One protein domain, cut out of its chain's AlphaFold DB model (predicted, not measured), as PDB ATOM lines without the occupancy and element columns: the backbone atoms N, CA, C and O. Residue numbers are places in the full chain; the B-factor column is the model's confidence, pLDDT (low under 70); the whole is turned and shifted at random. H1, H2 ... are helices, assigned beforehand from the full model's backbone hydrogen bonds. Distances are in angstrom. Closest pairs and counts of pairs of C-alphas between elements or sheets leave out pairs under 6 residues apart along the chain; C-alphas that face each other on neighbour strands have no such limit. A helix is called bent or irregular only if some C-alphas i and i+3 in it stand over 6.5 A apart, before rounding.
ATOM      1  N   GLU A  75      34.131  36.026 -12.618       90.38
ATOM      2  CA  GLU A  75      33.540  35.622 -13.903       90.38
ATOM      3  C   GLU A  75      32.370  34.633 -13.734       90.38
ATOM      4  O   GLU A  75      31.506  34.524 -14.612       90.38
ATOM      5  N   GLY A  76      32.298  33.941 -12.591       92.12
ATOM      6  CA  GLY A  76      31.154  33.128 -12.187       92.12
ATOM      7  C   GLY A  76      29.904  33.942 -11.832       92.12
ATOM      8  O   GLY A  76      28.795  33.403 -11.871       92.12
ATOM      9  N   GLN A  77      30.043  35.238 -11.530       94.00
ATOM     10  CA  GLN A  77      28.919  36.106 -11.186       94.00
ATOM     11  C   GLN A  77      28.183  36.564 -12.446       94.00
ATOM     12  O   GLN A  77      28.754  37.197 -13.337       94.00
ATOM     13  N   GLN A  78      26.874  36.306 -12.509       95.50
ATOM     14  CA  GLN A  78      26.086  36.556 -13.719       95.50
ATOM     15  C   GLN A  78      26.093  38.031 -14.154       95.50
ATOM     16  O   GLN A  78      26.135  38.298 -15.352       95.50
ATOM     17  N   ILE A  79      26.081  38.971 -13.200       95.19
ATOM     18  CA  ILE A  79      26.122  40.421 -13.473       95.19
ATOM     19  C   ILE A  79      27.472  40.833 -14.074       95.19
ATOM     20  O   ILE A  79      27.516  41.620 -15.020       95.19
ATOM     21  N   ILE A  80      28.576  40.280 -13.562       96.06
ATOM     22  CA  ILE A  80      29.921  40.544 -14.089       96.06
ATOM     23  C   ILE A  80      30.019  39.979 -15.505       96.06
ATOM     24  O   ILE A  80      30.337  40.701 -16.449       96.06
ATOM     25  N   LYS A  81      29.635  38.713 -15.681       96.06
ATOM     26  CA  LYS A  81      29.649  38.028 -16.975       96.06
ATOM     27  C   LYS A  81      28.814  38.742 -18.043       96.06
ATOM     28  O   LYS A  81      29.272  38.885 -19.178       96.06
ATOM     29  N   SER A  82      27.597  39.184 -17.713       97.00
ATOM     30  CA  SER A  82      26.742  39.911 -18.660       97.00
ATOM     31  C   SER A  82      27.324  41.279 -19.017       97.00
ATOM     32  O   SER A  82      27.306  41.655 -20.189       97.00
ATOM     33  N   SER A  83      27.900  41.987 -18.045       98.06
ATOM     34  CA  SER A  83      28.539  43.285 -18.271       98.06
ATOM     35  C   SER A  83      29.756  43.149 -19.187       98.06
ATOM     36  O   SER A  83      29.823  43.831 -20.206       98.06
ATOM     37  N   LEU A  84      30.656  42.195 -18.915       97.50
ATOM     38  CA  LEU A  84      31.811  41.907 -19.777       97.50
ATOM     39  C   LEU A  84      31.383  41.557 -21.207       97.50
ATOM     40  O   LEU A  84      32.007  42.000 -22.171       97.50
ATOM     41  N   LYS A  85      30.286  40.810 -21.370       97.62
ATOM     42  CA  LYS A  85      29.736  40.486 -22.690       97.62
ATOM     43  C   LYS A  85      29.261  41.734 -23.448       97.62
ATOM     44  O   LYS A  85      29.550  41.857 -24.635       97.62
ATOM     45  N   ILE A  86      28.602  42.677 -22.775       98.12
ATOM     46  CA  ILE A  86      28.192  43.955 -23.387       98.12
ATOM     47  C   ILE A  86      29.414  44.777 -23.815       98.12
ATOM     48  O   ILE A  86      29.399  45.370 -24.896       98.12
ATOM     49  N   LEU A  87      30.488  44.786 -23.017       98.19
ATOM     50  CA  LEU A  87      31.742  45.453 -23.386       98.19
ATOM     51  C   LEU A  87      32.368  44.815 -24.635       98.19
ATOM     52  O   LEU A  87      32.751  45.527 -25.560       98.19
ATOM     53  N   GLN A  88      32.393  43.480 -24.725       98.19
ATOM     54  CA  GLN A  88      32.858  42.759 -25.919       98.19
ATOM     55  C   GLN A  88      32.029  43.116 -27.159       98.19
ATOM     56  O   GLN A  88      32.579  43.407 -28.221       98.19
ATOM     57  N   ASP A  89      30.700  43.099 -27.035       97.94
ATOM     58  CA  ASP A  89      29.781  43.420 -28.128       97.94
ATOM     59  C   ASP A  89      29.974  44.876 -28.589       97.94
ATOM     60  O   ASP A  89      30.130  45.127 -29.785       97.94
ATOM     61  N   THR A  90      30.104  45.811 -27.644       97.06
ATOM     62  CA  THR A  90      30.401  47.222 -27.930       97.06
ATOM     63  C   THR A  90      31.765  47.397 -28.593       97.06
ATOM     64  O   THR A  90      31.891  48.165 -29.546       97.06
ATOM     65  N   THR A  91      32.777  46.649 -28.154       97.19
ATOM     66  CA  THR A  91      34.113  46.657 -28.765       97.19
ATOM     67  C   THR A  91      34.041  46.237 -30.227       97.19
ATOM     68  O   THR A  91      34.618  46.908 -31.079       97.19
ATOM     69  N   ARG A  92      33.287  45.173 -30.550       97.00
ATOM     70  CA  ARG A  92      33.093  44.736 -31.945       97.00
ATOM     71  C   ARG A  92      32.446  45.834 -32.789       97.00
ATOM     72  O   ARG A  92      32.922  46.095 -33.891       97.00
ATOM     73  N   THR A  93      31.423  46.510 -32.265       96.50
ATOM     74  CA  THR A  93      30.798  47.653 -32.947       96.50
ATOM     75  C   THR A  93      31.799  48.791 -33.147       96.50
ATOM     76  O   THR A  93      31.952  49.291 -34.255       96.50
ATOM     77  N   LYS A  94      32.550  49.193 -32.117       94.69
ATOM     78  CA  LYS A  94      33.548  50.265 -32.252       94.69
ATOM     79  C   LYS A  94      34.631  49.925 -33.278       94.69
ATOM     80  O   LYS A  94      34.997  50.788 -34.071       94.69
ATOM     81  N   LEU A  95      35.110  48.681 -33.298       94.00
ATOM     82  CA  LEU A  95      36.107  48.208 -34.263       94.00
ATOM     83  C   LEU A  95      35.575  48.203 -35.701       94.00
ATOM     84  O   LEU A  95      36.310  48.585 -36.609       94.00
ATOM     85  N   SER A  96      34.311  47.821 -35.924       93.56
ATOM     86  CA  SER A  96      33.725  47.851 -37.269       93.56
ATOM     87  C   SER A  96      33.651  49.276 -37.814       93.56
ATOM     88  O   SER A  96      34.022  49.504 -38.964       93.56
ATOM     89  N   TYR A  97      33.276  50.253 -36.982       93.06
ATOM     90  CA  TYR A  97      33.313  51.664 -37.366       93.06
ATOM     91  C   TYR A  97      34.751  52.176 -37.518       93.06
ATOM     92  O   TYR A  97      35.050  52.860 -38.490       93.06
ATOM     93  N   LEU A  98      35.683  51.805 -36.640       91.19
ATOM     94  CA  LEU A  98      37.084  52.223 -36.760       91.19
ATOM     95  C   LEU A  98      37.731  51.732 -38.067       91.19
ATOM     96  O   LEU A  98      38.516  52.454 -38.678       91.19
ATOM     97  N   ALA A  99      37.357  50.542 -38.544       89.62
ATOM     98  CA  ALA A  99      37.793  50.037 -39.844       89.62
ATOM     99  C   ALA A  99      37.308  50.916 -41.014       89.62
ATOM    100  O   ALA A  99      38.007  51.045 -42.016       89.62
ATOM    101  N   LEU A 100      36.146  51.566 -40.882       87.00
ATOM    102  CA  LEU A 100      35.614  52.492 -41.889       87.00
ATOM    103  C   LEU A 100      36.315  53.857 -41.874       87.00
ATOM    104  O   LEU A 100      36.281  54.565 -42.879       87.00
ATOM    105  N   SER A 101      36.964  54.233 -40.767       82.69
ATOM    106  CA  SER A 101      37.606  55.545 -40.631       82.69
ATOM    107  C   SER A 101      39.041  55.614 -41.169       82.69
ATOM    108  O   SER A 101      39.647  56.685 -41.122       82.69
ATOM    109  N   ASN A 102      39.587  54.511 -41.709       76.00
ATOM    110  CA  ASN A 102      40.981  54.399 -42.177       76.00
ATOM    111  C   ASN A 102      42.033  54.762 -41.102       76.00
ATOM    112  O   ASN A 102      43.117  55.266 -41.407       76.00
ATOM    113  N   SER A 103      41.723  54.502 -39.830       77.31
ATOM    114  CA  SER A 103      42.650  54.724 -38.716       77.31
ATOM    115  C   SER A 103      43.857  53.773 -38.757       77.31
ATOM    116  O   SER A 103      43.714  52.592 -39.060       77.31
ATOM    117  N   GLN A 104      45.044  54.272 -38.386       79.06
ATOM    118  CA  GLN A 104      46.278  53.479 -38.228       79.06
ATOM    119  C   GLN A 104      46.499  52.963 -36.791       79.06
ATOM    120  O   GLN A 104      47.610  52.571 -36.439       79.06
ATOM    121  N   MET A 105      45.474  53.000 -35.934       83.12
ATOM    122  CA  MET A 105      45.575  52.513 -34.555       83.12
ATOM    123  C   MET A 105      45.887  51.009 -34.521       83.12
ATOM    124  O   MET A 105      45.272  50.233 -35.251       83.12
ATOM    125  N   ASP A 106      46.806  50.589 -33.646       85.25
ATOM    126  CA  ASP A 106      46.986  49.168 -33.342       85.25
ATOM    127  C   ASP A 106      45.740  48.651 -32.612       85.25
ATOM    128  O   ASP A 106      45.416  49.083 -31.507       85.25
ATOM    129  N   MET A 107      45.021  47.739 -33.262       85.00
ATOM    130  CA  MET A 107      43.771  47.179 -32.756       85.00
ATOM    131  C   MET A 107      43.957  45.807 -32.105       85.00
ATOM    132  O   MET A 107      42.971  45.227 -31.660       85.00
ATOM    133  N   LYS A 108      45.174  45.248 -32.047       88.94
ATOM    134  CA  LYS A 108      45.384  43.837 -31.675       88.94
ATOM    135  C   LYS A 108      44.768  43.479 -30.321       88.94
ATOM    136  O   LYS A 108      44.120  42.441 -30.193       88.94
ATOM    137  N   GLN A 109      44.942  44.346 -29.326       92.12
ATOM    138  CA  GLN A 109      44.422  44.119 -27.980       92.12
ATOM    139  C   GLN A 109      42.893  44.229 -27.925       92.12
ATOM    140  O   GLN A 109      42.235  43.341 -27.393       92.12
ATOM    141  N   LEU A 110      42.316  45.249 -28.565       92.12
ATOM    142  CA  LEU A 110      40.864  45.418 -28.665       92.12
ATOM    143  C   LEU A 110      40.200  44.282 -29.448       92.12
ATOM    144  O   LEU A 110      39.125  43.836 -29.069       92.12
ATOM    145  N   VAL A 111      40.840  43.778 -30.506       94.00
ATOM    146  CA  VAL A 111      40.371  42.597 -31.245       94.00
ATOM    147  C   VAL A 111      40.327  41.385 -30.318       94.00
ATOM    148  O   VAL A 111      39.289  40.728 -30.249       94.00
ATOM    149  N   SER A 112      41.389  41.142 -29.542       96.25
ATOM    150  CA  SER A 112      41.409  40.065 -28.542       96.25
ATOM    151  C   SER A 112      40.290  40.228 -27.509       96.25
ATOM    152  O   SER A 112      39.558  39.281 -27.226       96.25
ATOM    153  N   TRP A 113      40.110  41.434 -26.969       96.31
ATOM    154  CA  TRP A 113      39.059  41.720 -25.992       96.31
ATOM    155  C   TRP A 113      37.661  41.677 -26.576       96.31
ATOM    156  O   TRP A 113      36.713  41.402 -25.852       96.31
ATOM    157  N   SER A 114      37.517  41.879 -27.881       95.44
ATOM    158  CA  SER A 114      36.249  41.670 -28.559       95.44
ATOM    159  C   SER A 114      35.839  40.196 -28.549       95.44
ATOM    160  O   SER A 114      34.657  39.905 -28.644       95.44
ATOM    161  N   GLU A 115      36.765  39.248 -28.405       95.19
ATOM    162  CA  GLU A 115      36.455  37.818 -28.297       95.19
ATOM    163  C   GLU A 115      36.268  37.397 -26.841       95.19
ATOM    164  O   GLU A 115      35.244  36.804 -26.493       95.19
ATOM    165  N   LYS A 116      37.240  37.746 -25.992       95.25
ATOM    166  CA  LYS A 116      37.210  37.516 -24.548       95.25
ATOM    167  C   LYS A 116      37.886  38.683 -23.830       95.25
ATOM    168  O   LYS A 116      39.093  38.880 -23.947       95.25
ATOM    169  N   LEU A 117      37.100  39.413 -23.049       95.38
ATOM    170  CA  LEU A 117      37.581  40.435 -22.121       95.38
ATOM    171  C   LEU A 117      37.664  39.830 -20.708       95.38
ATOM    172  O   LEU A 117      36.599  39.575 -20.140       95.38
ATOM    173  N   PRO A 118      38.873  39.568 -20.174       93.38
ATOM    174  CA  PRO A 118      39.046  39.148 -18.785       93.38
ATOM    175  C   PRO A 118      38.724  40.299 -17.827       93.38
ATOM    176  O   PRO A 118      38.929  41.469 -18.166       93.38
ATOM    177  N   ILE A 119      38.231  39.973 -16.629       94.19
ATOM    178  CA  ILE A 119      37.843  40.981 -15.625       94.19
ATOM    179  C   ILE A 119      39.030  41.848 -15.188       94.19
ATOM    180  O   ILE A 119      38.876  43.053 -15.027       94.19
ATOM    181  N   ASP A 120      40.220  41.258 -15.083       91.19
ATOM    182  CA  ASP A 120      41.451  41.940 -14.664       91.19
ATOM    183  C   ASP A 120      41.957  42.961 -15.698       91.19
ATOM    184  O   ASP A 120      42.737  43.839 -15.373       91.19
ATOM    185  N   ALA A 121      41.481  42.898 -16.948       93.12
ATOM    186  CA  ALA A 121      41.881  43.831 -18.003       93.12
ATOM    187  C   ALA A 121      40.902  44.998 -18.204       93.12
ATOM    188  O   ALA A 121      41.036  45.751 -19.174       93.12
ATOM    189  N   VAL A 122      39.878  45.137 -17.356       95.25
ATOM    190  CA  VAL A 122      38.840  46.166 -17.537       95.25
ATOM    191  C   VAL A 122      39.403  47.581 -17.379       95.25
ATOM    192  O   VAL A 122      38.995  48.486 -18.107       95.25
ATOM    193  N   ASP A 123      40.381  47.780 -16.502       92.56
ATOM    194  CA  ASP A 123      41.063  49.064 -16.314       92.56
ATOM    195  C   ASP A 123      41.794  49.523 -17.599       92.56
ATOM    196  O   ASP A 123      41.690  50.666 -18.058       92.56
ATOM    197  N   SER A 124      42.468  48.579 -18.246       92.69
ATOM    198  CA  SER A 124      43.214  48.737 -19.483       92.69
ATOM    199  C   SER A 124      42.251  48.922 -20.652       92.69
ATOM    200  O   SER A 124      42.472  49.766 -21.526       92.69
ATOM    201  N   TYR A 125      41.127  48.199 -20.630       95.50
ATOM    202  CA  TYR A 125      40.027  48.367 -21.569       95.50
ATOM    203  C   TYR A 125      39.477  49.793 -21.565       95.50
ATOM    204  O   TYR A 125      39.310  50.363 -22.643       95.50
ATOM    205  N   LEU A 126      39.247  50.405 -20.395       95.12
ATOM    206  CA  LEU A 126      38.758  51.788 -20.305       95.12
ATOM    207  C   LEU A 126      39.670  52.755 -21.069       95.12
ATOM    208  O   LEU A 126      39.200  53.618 -21.814       95.12
ATOM    209  N   THR A 127      40.982  52.569 -20.922       93.75
ATOM    210  CA  THR A 127      41.991  53.404 -21.577       93.75
ATOM    211  C   THR A 127      41.971  53.234 -23.097       93.75
ATOM    212  O   THR A 127      41.932  54.227 -23.828       93.75
ATOM    213  N   GLU A 128      41.971  51.998 -23.600       94.19
ATOM    214  CA  GLU A 128      41.936  51.744 -25.047       94.19
ATOM    215  C   GLU A 128      40.596  52.140 -25.676       94.19
ATOM    216  O   GLU A 128      40.564  52.751 -26.746       94.19
ATOM    217  N   SER A 129      39.486  51.875 -24.989       94.38
ATOM    218  CA  SER A 129      38.141  52.248 -25.434       94.38
ATOM    219  C   SER A 129      38.005  53.769 -25.591       94.38
ATOM    220  O   SER A 129      37.518  54.247 -26.620       94.38
ATOM    221  N   ALA A 130      38.543  54.551 -24.646       93.88
ATOM    222  CA  ALA A 130      38.557  56.011 -24.731       93.88
ATOM    223  C   ALA A 130      39.389  56.540 -25.917       93.88
ATOM    224  O   ALA A 130      39.004  57.523 -26.563       93.88
ATOM    225  N   LYS A 131      40.517  55.890 -26.244       93.00
ATOM    226  CA  LYS A 131      41.317  56.232 -27.437       93.00
ATOM    227  C   LYS A 131      40.518  56.004 -28.718       93.00
ATOM    228  O   LYS A 131      40.514  56.875 -29.589       93.00
ATOM    229  N   VAL A 132      39.812  54.875 -28.813       93.31
ATOM    230  CA  VAL A 132      38.937  54.581 -29.954       93.31
ATOM    231  C   VAL A 132      37.833  55.623 -30.061       93.31
ATOM    232  O   VAL A 132      37.641  56.192 -31.133       93.31
ATOM    233  N   ASP A 133      37.155  55.952 -28.961       93.38
ATOM    234  CA  ASP A 133      36.088  56.951 -28.989       93.38
ATOM    235  C   ASP A 133      36.562  58.313 -29.479       93.38
ATOM    236  O   ASP A 133      35.864  58.955 -30.265       93.38
ATOM    237  N   ARG A 134      37.767  58.729 -29.080       92.06
ATOM    238  CA  ARG A 134      38.378  59.962 -29.576       92.06
ATOM    239  C   ARG A 134      38.560  59.937 -31.095       92.06
ATOM    240  O   ARG A 134      38.245  60.933 -31.742       92.06
ATOM    241  N   LEU A 135      39.040  58.832 -31.658       91.81
ATOM    242  CA  LEU A 135      39.244  58.691 -33.105       91.81
ATOM    243  C   LEU A 135      37.916  58.662 -33.866       91.81
ATOM    244  O   LEU A 135      37.771  59.340 -34.880       91.81
ATOM    245  N   LEU A 136      36.925  57.926 -33.360       92.38
ATOM    246  CA  LEU A 136      35.597  57.887 -33.971       92.38
ATOM    247  C   LEU A 136      34.948  59.286 -33.942       92.38
ATOM    248  O   LEU A 136      34.408  59.736 -34.947       92.38
ATOM    249  N   ASN A 137      35.079  60.031 -32.841       91.56
ATOM    250  CA  ASN A 137      34.538  61.394 -32.730       91.56
ATOM    251  C   ASN A 137      35.230  62.410 -33.655       91.56
ATOM    252  O   ASN A 137      34.651  63.446 -33.960       91.56
ATOM    253  N   GLN A 138      36.460  62.140 -34.098       90.25
ATOM    254  CA  GLN A 138      37.133  62.961 -35.110       90.25
ATOM    255  C   GLN A 138      36.627  62.670 -36.526       90.25
ATOM    256  O   GLN A 138      36.713  63.538 -37.391       90.25
ATOM    257  N   HIS A 139      36.128  61.455 -36.771       89.50
ATOM    258  CA  HIS A 139      35.666  61.028 -38.087       89.50
ATOM    259  C   HIS A 139      34.185  61.361 -38.335       89.50
ATOM    260  O   HIS A 139      33.827  61.737 -39.449       89.50
ATOM    261  N   TRP A 140      33.325  61.263 -37.312       86.12
ATOM    262  CA  TRP A 140      31.899  61.598 -37.417       86.12
ATOM    263  C   TRP A 140      31.536  62.811 -36.562       86.12
ATOM    264  O   TRP A 140      31.606  62.750 -35.338       86.12
ATOM    265  N   GLU A 141      31.042  63.873 -37.205       83.12
ATOM    266  CA  GLU A 141      30.421  65.017 -36.520       83.12
ATOM    267  C   GLU A 141      29.144  64.593 -35.771       83.12
ATOM    268  O   GLU A 141      28.909  65.012 -34.641       83.12
ATOM    269  N   ASN A 142      28.361  63.689 -36.375       87.75
ATOM    270  CA  ASN A 142      27.226  63.014 -35.749       87.75
ATOM    271  C   ASN A 142      27.422  61.499 -35.849       87.75
ATOM    272  O   ASN A 142      27.412  60.937 -36.947       87.75
ATOM    273  N   ALA A 143      27.610  60.843 -34.706       89.06
ATOM    274  CA  ALA A 143      27.807  59.400 -34.660       89.06
ATOM    275  C   ALA A 143      26.557  58.648 -35.168       89.06
ATOM    276  O   ALA A 143      25.433  59.037 -34.835       89.06
ATOM    277  N   PRO A 144      26.723  57.543 -35.919       93.62
ATOM    278  CA  PRO A 144      25.615  56.661 -36.278       93.62
ATOM    279  C   PRO A 144      24.809  56.208 -35.049       93.62
ATOM    280  O   PRO A 144      25.365  56.022 -33.962       93.62
ATOM    281  N   THR A 145      23.500  55.992 -35.218       94.50
ATOM    282  CA  THR A 145      22.594  55.600 -34.120       94.50
ATOM    283  C   THR A 145      23.072  54.343 -33.398       94.50
ATOM    284  O   THR A 145      23.052  54.291 -32.173       94.50
ATOM    285  N   GLU A 146      23.548  53.350 -34.146       94.81
ATOM    286  CA  GLU A 146      24.078  52.103 -33.588       94.81
ATOM    287  C   GLU A 146      25.324  52.343 -32.723       94.81
ATOM    288  O   GLU A 146      25.399  51.835 -31.607       94.81
ATOM    289  N   LEU A 147      26.269  53.169 -33.189       94.94
ATOM    290  CA  LEU A 147      27.461  53.535 -32.419       94.94
ATOM    291  C   LEU A 147      27.088  54.308 -31.145       94.94
ATOM    292  O   LEU A 147      27.676  54.098 -30.085       94.94
ATOM    293  N   THR A 148      26.086  55.181 -31.235       95.19
ATOM    294  CA  THR A 148      25.562  55.926 -30.082       95.19
ATOM    295  C   THR A 148      24.940  54.986 -29.049       95.19
ATOM    296  O   THR A 148      25.248  55.093 -27.863       95.19
ATOM    297  N   LEU A 149      24.119  54.030 -29.492       96.69
ATOM    298  CA  LEU A 149      23.510  53.027 -28.619       96.69
ATOM    299  C   LEU A 149      24.569  52.123 -27.973       96.69
ATOM    300  O   LEU A 149      24.494  51.847 -26.779       96.69
ATOM    301  N   ALA A 150      25.586  51.706 -28.730       96.44
ATOM    302  CA  ALA A 150      26.685  50.899 -28.208       96.44
ATOM    303  C   ALA A 150      27.426  51.619 -27.067       96.44
ATOM    304  O   ALA A 150      27.633  51.037 -26.007       96.44
ATOM    305  N   ARG A 151      27.727  52.915 -27.224       95.94
ATOM    306  CA  ARG A 151      28.346  53.739 -26.166       95.94
ATOM    307  C   ARG A 151      27.478  53.861 -24.911       95.94
ATOM    308  O   ARG A 151      27.995  53.824 -23.798       95.94
ATOM    309  N   GLN A 152      26.161  53.990 -25.071       97.06
ATOM    310  CA  GLN A 152      25.230  54.025 -23.936       97.06
ATOM    311  C   GLN A 152      25.193  52.685 -23.187       97.06
ATOM    312  O   GLN A 152      25.205  52.657 -21.953       97.06
ATOM    313  N   ASN A 153      25.177  51.577 -23.931       97.50
ATOM    314  CA  ASN A 153      25.210  50.234 -23.360       97.50
ATOM    315  C   ASN A 153      26.521  49.972 -22.615       97.50
ATOM    316  O   ASN A 153      26.490  49.438 -21.510       97.50
ATOM    317  N   GLU A 154      27.657  50.396 -23.169       97.88
ATOM    318  CA  GLU A 154      28.952  50.322 -22.490       97.88
ATOM    319  C   GLU A 154      28.959  51.113 -21.183       97.88
ATOM    320  O   GLU A 154      29.325  50.550 -20.157       97.88
ATOM    321  N   ALA A 155      28.509  52.371 -21.175       97.88
ATOM    322  CA  ALA A 155      28.462  53.161 -19.943       97.88
ATOM    323  C   ALA A 155      27.594  52.485 -18.864       97.88
ATOM    324  O   ALA A 155      27.968  52.425 -17.693       97.88
ATOM    325  N   THR A 156      26.457  51.916 -19.269       97.94
ATOM    326  CA  THR A 156      25.564  51.169 -18.372       97.94
ATOM    327  C   THR A 156      26.230  49.898 -17.834       97.94
ATOM    328  O   THR A 156      26.131  49.603 -16.641       97.94
ATOM    329  N   ALA A 157      26.929  49.154 -18.694       98.00
ATOM    330  CA  ALA A 157      27.655  47.947 -18.313       98.00
ATOM    331  C   ALA A 157      28.832  48.249 -17.379       98.00
ATOM    332  O   ALA A 157      29.014  47.535 -16.401       98.00
ATOM    333  N   LEU A 158      29.589  49.324 -17.623       97.88
ATOM    334  CA  LEU A 158      30.684  49.756 -16.751       97.88
ATOM    335  C   LEU A 158      30.184  50.147 -15.358       97.88
ATOM    336  O   LEU A 158      30.780  49.734 -14.366       97.88
ATOM    337  N   ASN A 159      29.066  50.873 -15.272       97.50
ATOM    338  CA  ASN A 159      28.450  51.205 -13.985       97.50
ATOM    339  C   ASN A 159      27.982  49.945 -13.250       97.50
ATOM    340  O   ASN A 159      28.345  49.739 -12.097       97.50
ATOM    341  N   SER A 160      27.258  49.058 -13.943       96.94
ATOM    342  CA  SER A 160      26.778  47.793 -13.365       96.94
ATOM    343  C   SER A 160      27.931  46.917 -12.872       96.94
ATOM    344  O   SER A 160      27.842  46.285 -11.820       96.94
ATOM    345  N   LEU A 161      29.029  46.893 -13.628       96.69
ATOM    346  CA  LEU A 161      30.233  46.165 -13.274       96.69
ATOM    347  C   LEU A 161      30.911  46.766 -12.041       96.69
ATOM    348  O   LEU A 161      31.269  46.027 -11.131       96.69
ATOM    349  N   ASN A 162      31.060  48.090 -11.986       96.81
ATOM    350  CA  ASN A 162      31.654  48.764 -10.834       96.81
ATOM    351  C   ASN A 162      30.820  48.569  -9.562       96.81
ATOM    352  O   ASN A 162      31.385  48.298  -8.509       96.81
ATOM    353  N   ASP A 163      29.492  48.636  -9.666       95.00
ATOM    354  CA  ASP A 163      28.590  48.393  -8.538       95.00
ATOM    355  C   ASP A 163      28.701  46.947  -8.031       95.00
ATOM    356  O   ASP A 163      28.757  46.709  -6.823       95.00
ATOM    357  N   ALA A 164      28.795  45.973  -8.944       93.94
ATOM    358  CA  ALA A 164      29.003  44.572  -8.583       93.94
ATOM    359  C   ALA A 164      30.370  44.341  -7.916       93.94
ATOM    360  O   ALA A 164      30.455  43.630  -6.916       93.94
ATOM    361  N   LEU A 165      31.434  44.958  -8.438       93.69
ATOM    362  CA  LEU A 165      32.787  44.866  -7.880       93.69
ATOM    363  C   LEU A 165      32.907  45.544  -6.511       93.69
ATOM    364  O   LEU A 165      33.614  45.038  -5.638       93.69
ATOM    365  N   ALA A 166      32.165  46.628  -6.277       91.25
ATOM    366  CA  ALA A 166      32.170  47.346  -5.007       91.25
ATOM    367  C   ALA A 166      31.686  46.480  -3.831       91.25
ATOM    368  O   ALA A 166      32.054  46.732  -2.677       91.25
ATOM    369  N   LEU A 167      30.898  45.428  -4.088       88.88
ATOM    370  CA  LEU A 167      30.550  44.432  -3.068       88.88
ATOM    371  C   LEU A 167      31.800  43.760  -2.490       88.88
ATOM    372  O   LEU A 167      31.845  43.522  -1.287       88.88
ATOM    373  N   PHE A 168      32.824  43.566  -3.318       88.62
ATOM    374  CA  PHE A 168      34.084  42.896  -3.003       88.62
ATOM    375  C   PHE A 168      35.233  43.862  -2.666       88.62
ATOM    376  O   PHE A 168      36.384  43.444  -2.661       88.62
TER     377      PHE A 168
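What this domain is: This is residues 75 to 168 of the 216 residues of an uncharacterized protein of Roseivirga pacifica (UniProt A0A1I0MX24). Three long helices, H1, H3 and H4, run side by side in an elongated bundle, with H1 in the middle of the contacts and H3 and H4 only near each other. The short helix H2 packs on H1 at a steep tilt, apart from H4. The printed part has 94 residues with four named helices, in the order H1, H2, H3, H4, and no named strand; its class is all helix. It is compact, with a radius of gyration of the C-alphas of 13.2 A, and the C-alphas span 40 by 25 by 17 A.

How they stand to each other: H1, residues 78 to 100, is the hub, the helix that touches most others: it touches three. H4, residues 145 to 166, touches it with 27 pairs of C-alphas within 8 A, the closest being Ser 83 and Ala 157 at 4.7 A. H1 and H4 run opposite ways at a shallow tilt of 31 degrees. H3, residues 119 to 139, touches H1 with 8 such pairs; the closest C-alphas are those of Leu 98 and Leu 136, 6.5 A apart. H1 and H3 run the same way at a shallow tilt of 31 degrees. H2, residues 108 to 115, touches H1 at residues 87 to 95 alone, closest at the C-alphas of Gln 88 and Ser 114, 4.4 A apart. H1 and H2 run opposite ways at a steep tilt of 49 degrees. Over these three pairs that touch, the packing is mostly aligned, but only just, with two at a shallow tilt. H2 and H3 are close but not clearly touching, with the C-alphas of Leu 110 and Glu 128 the closest at 7.4 A. H3 and H4 are near each other, and H2 and H4 are apart. Each O i to N i+4 pair is within hydrogen-bond range in H2 and H4, against 18 of 19 in H1 and 14 of 17 in H3.

Where its parts are: H1 is 33.7 A long, from C-alpha 78 at (26.086, 36.556, -13.719) to C-alpha 100 at (35.614, 52.492, -41.889). H4 is 31.7 A long and ends with C-alpha 166 at (32.170, 47.346, -5.007). H3, 30.2 A, has a kink of 37 degrees near residue 126 and is irregular: C-alphas 120 and 123 are 7.3 A apart. H2 is 11.3 A long.

The domain as a whole: The two C-alphas farthest apart, those of Asn 102 and Leu 167, are 41.7 A from each other, while the first and last printed C-alphas, Glu 75 and Phe 168, are 13.1 A apart. The links from H2 to H3 and from H3 to H4 are tight, and the link from H1 to H2 is short. The printed part has no cut. The mean pLDDT of the printed part is 93.2, and no printed residue is under 70.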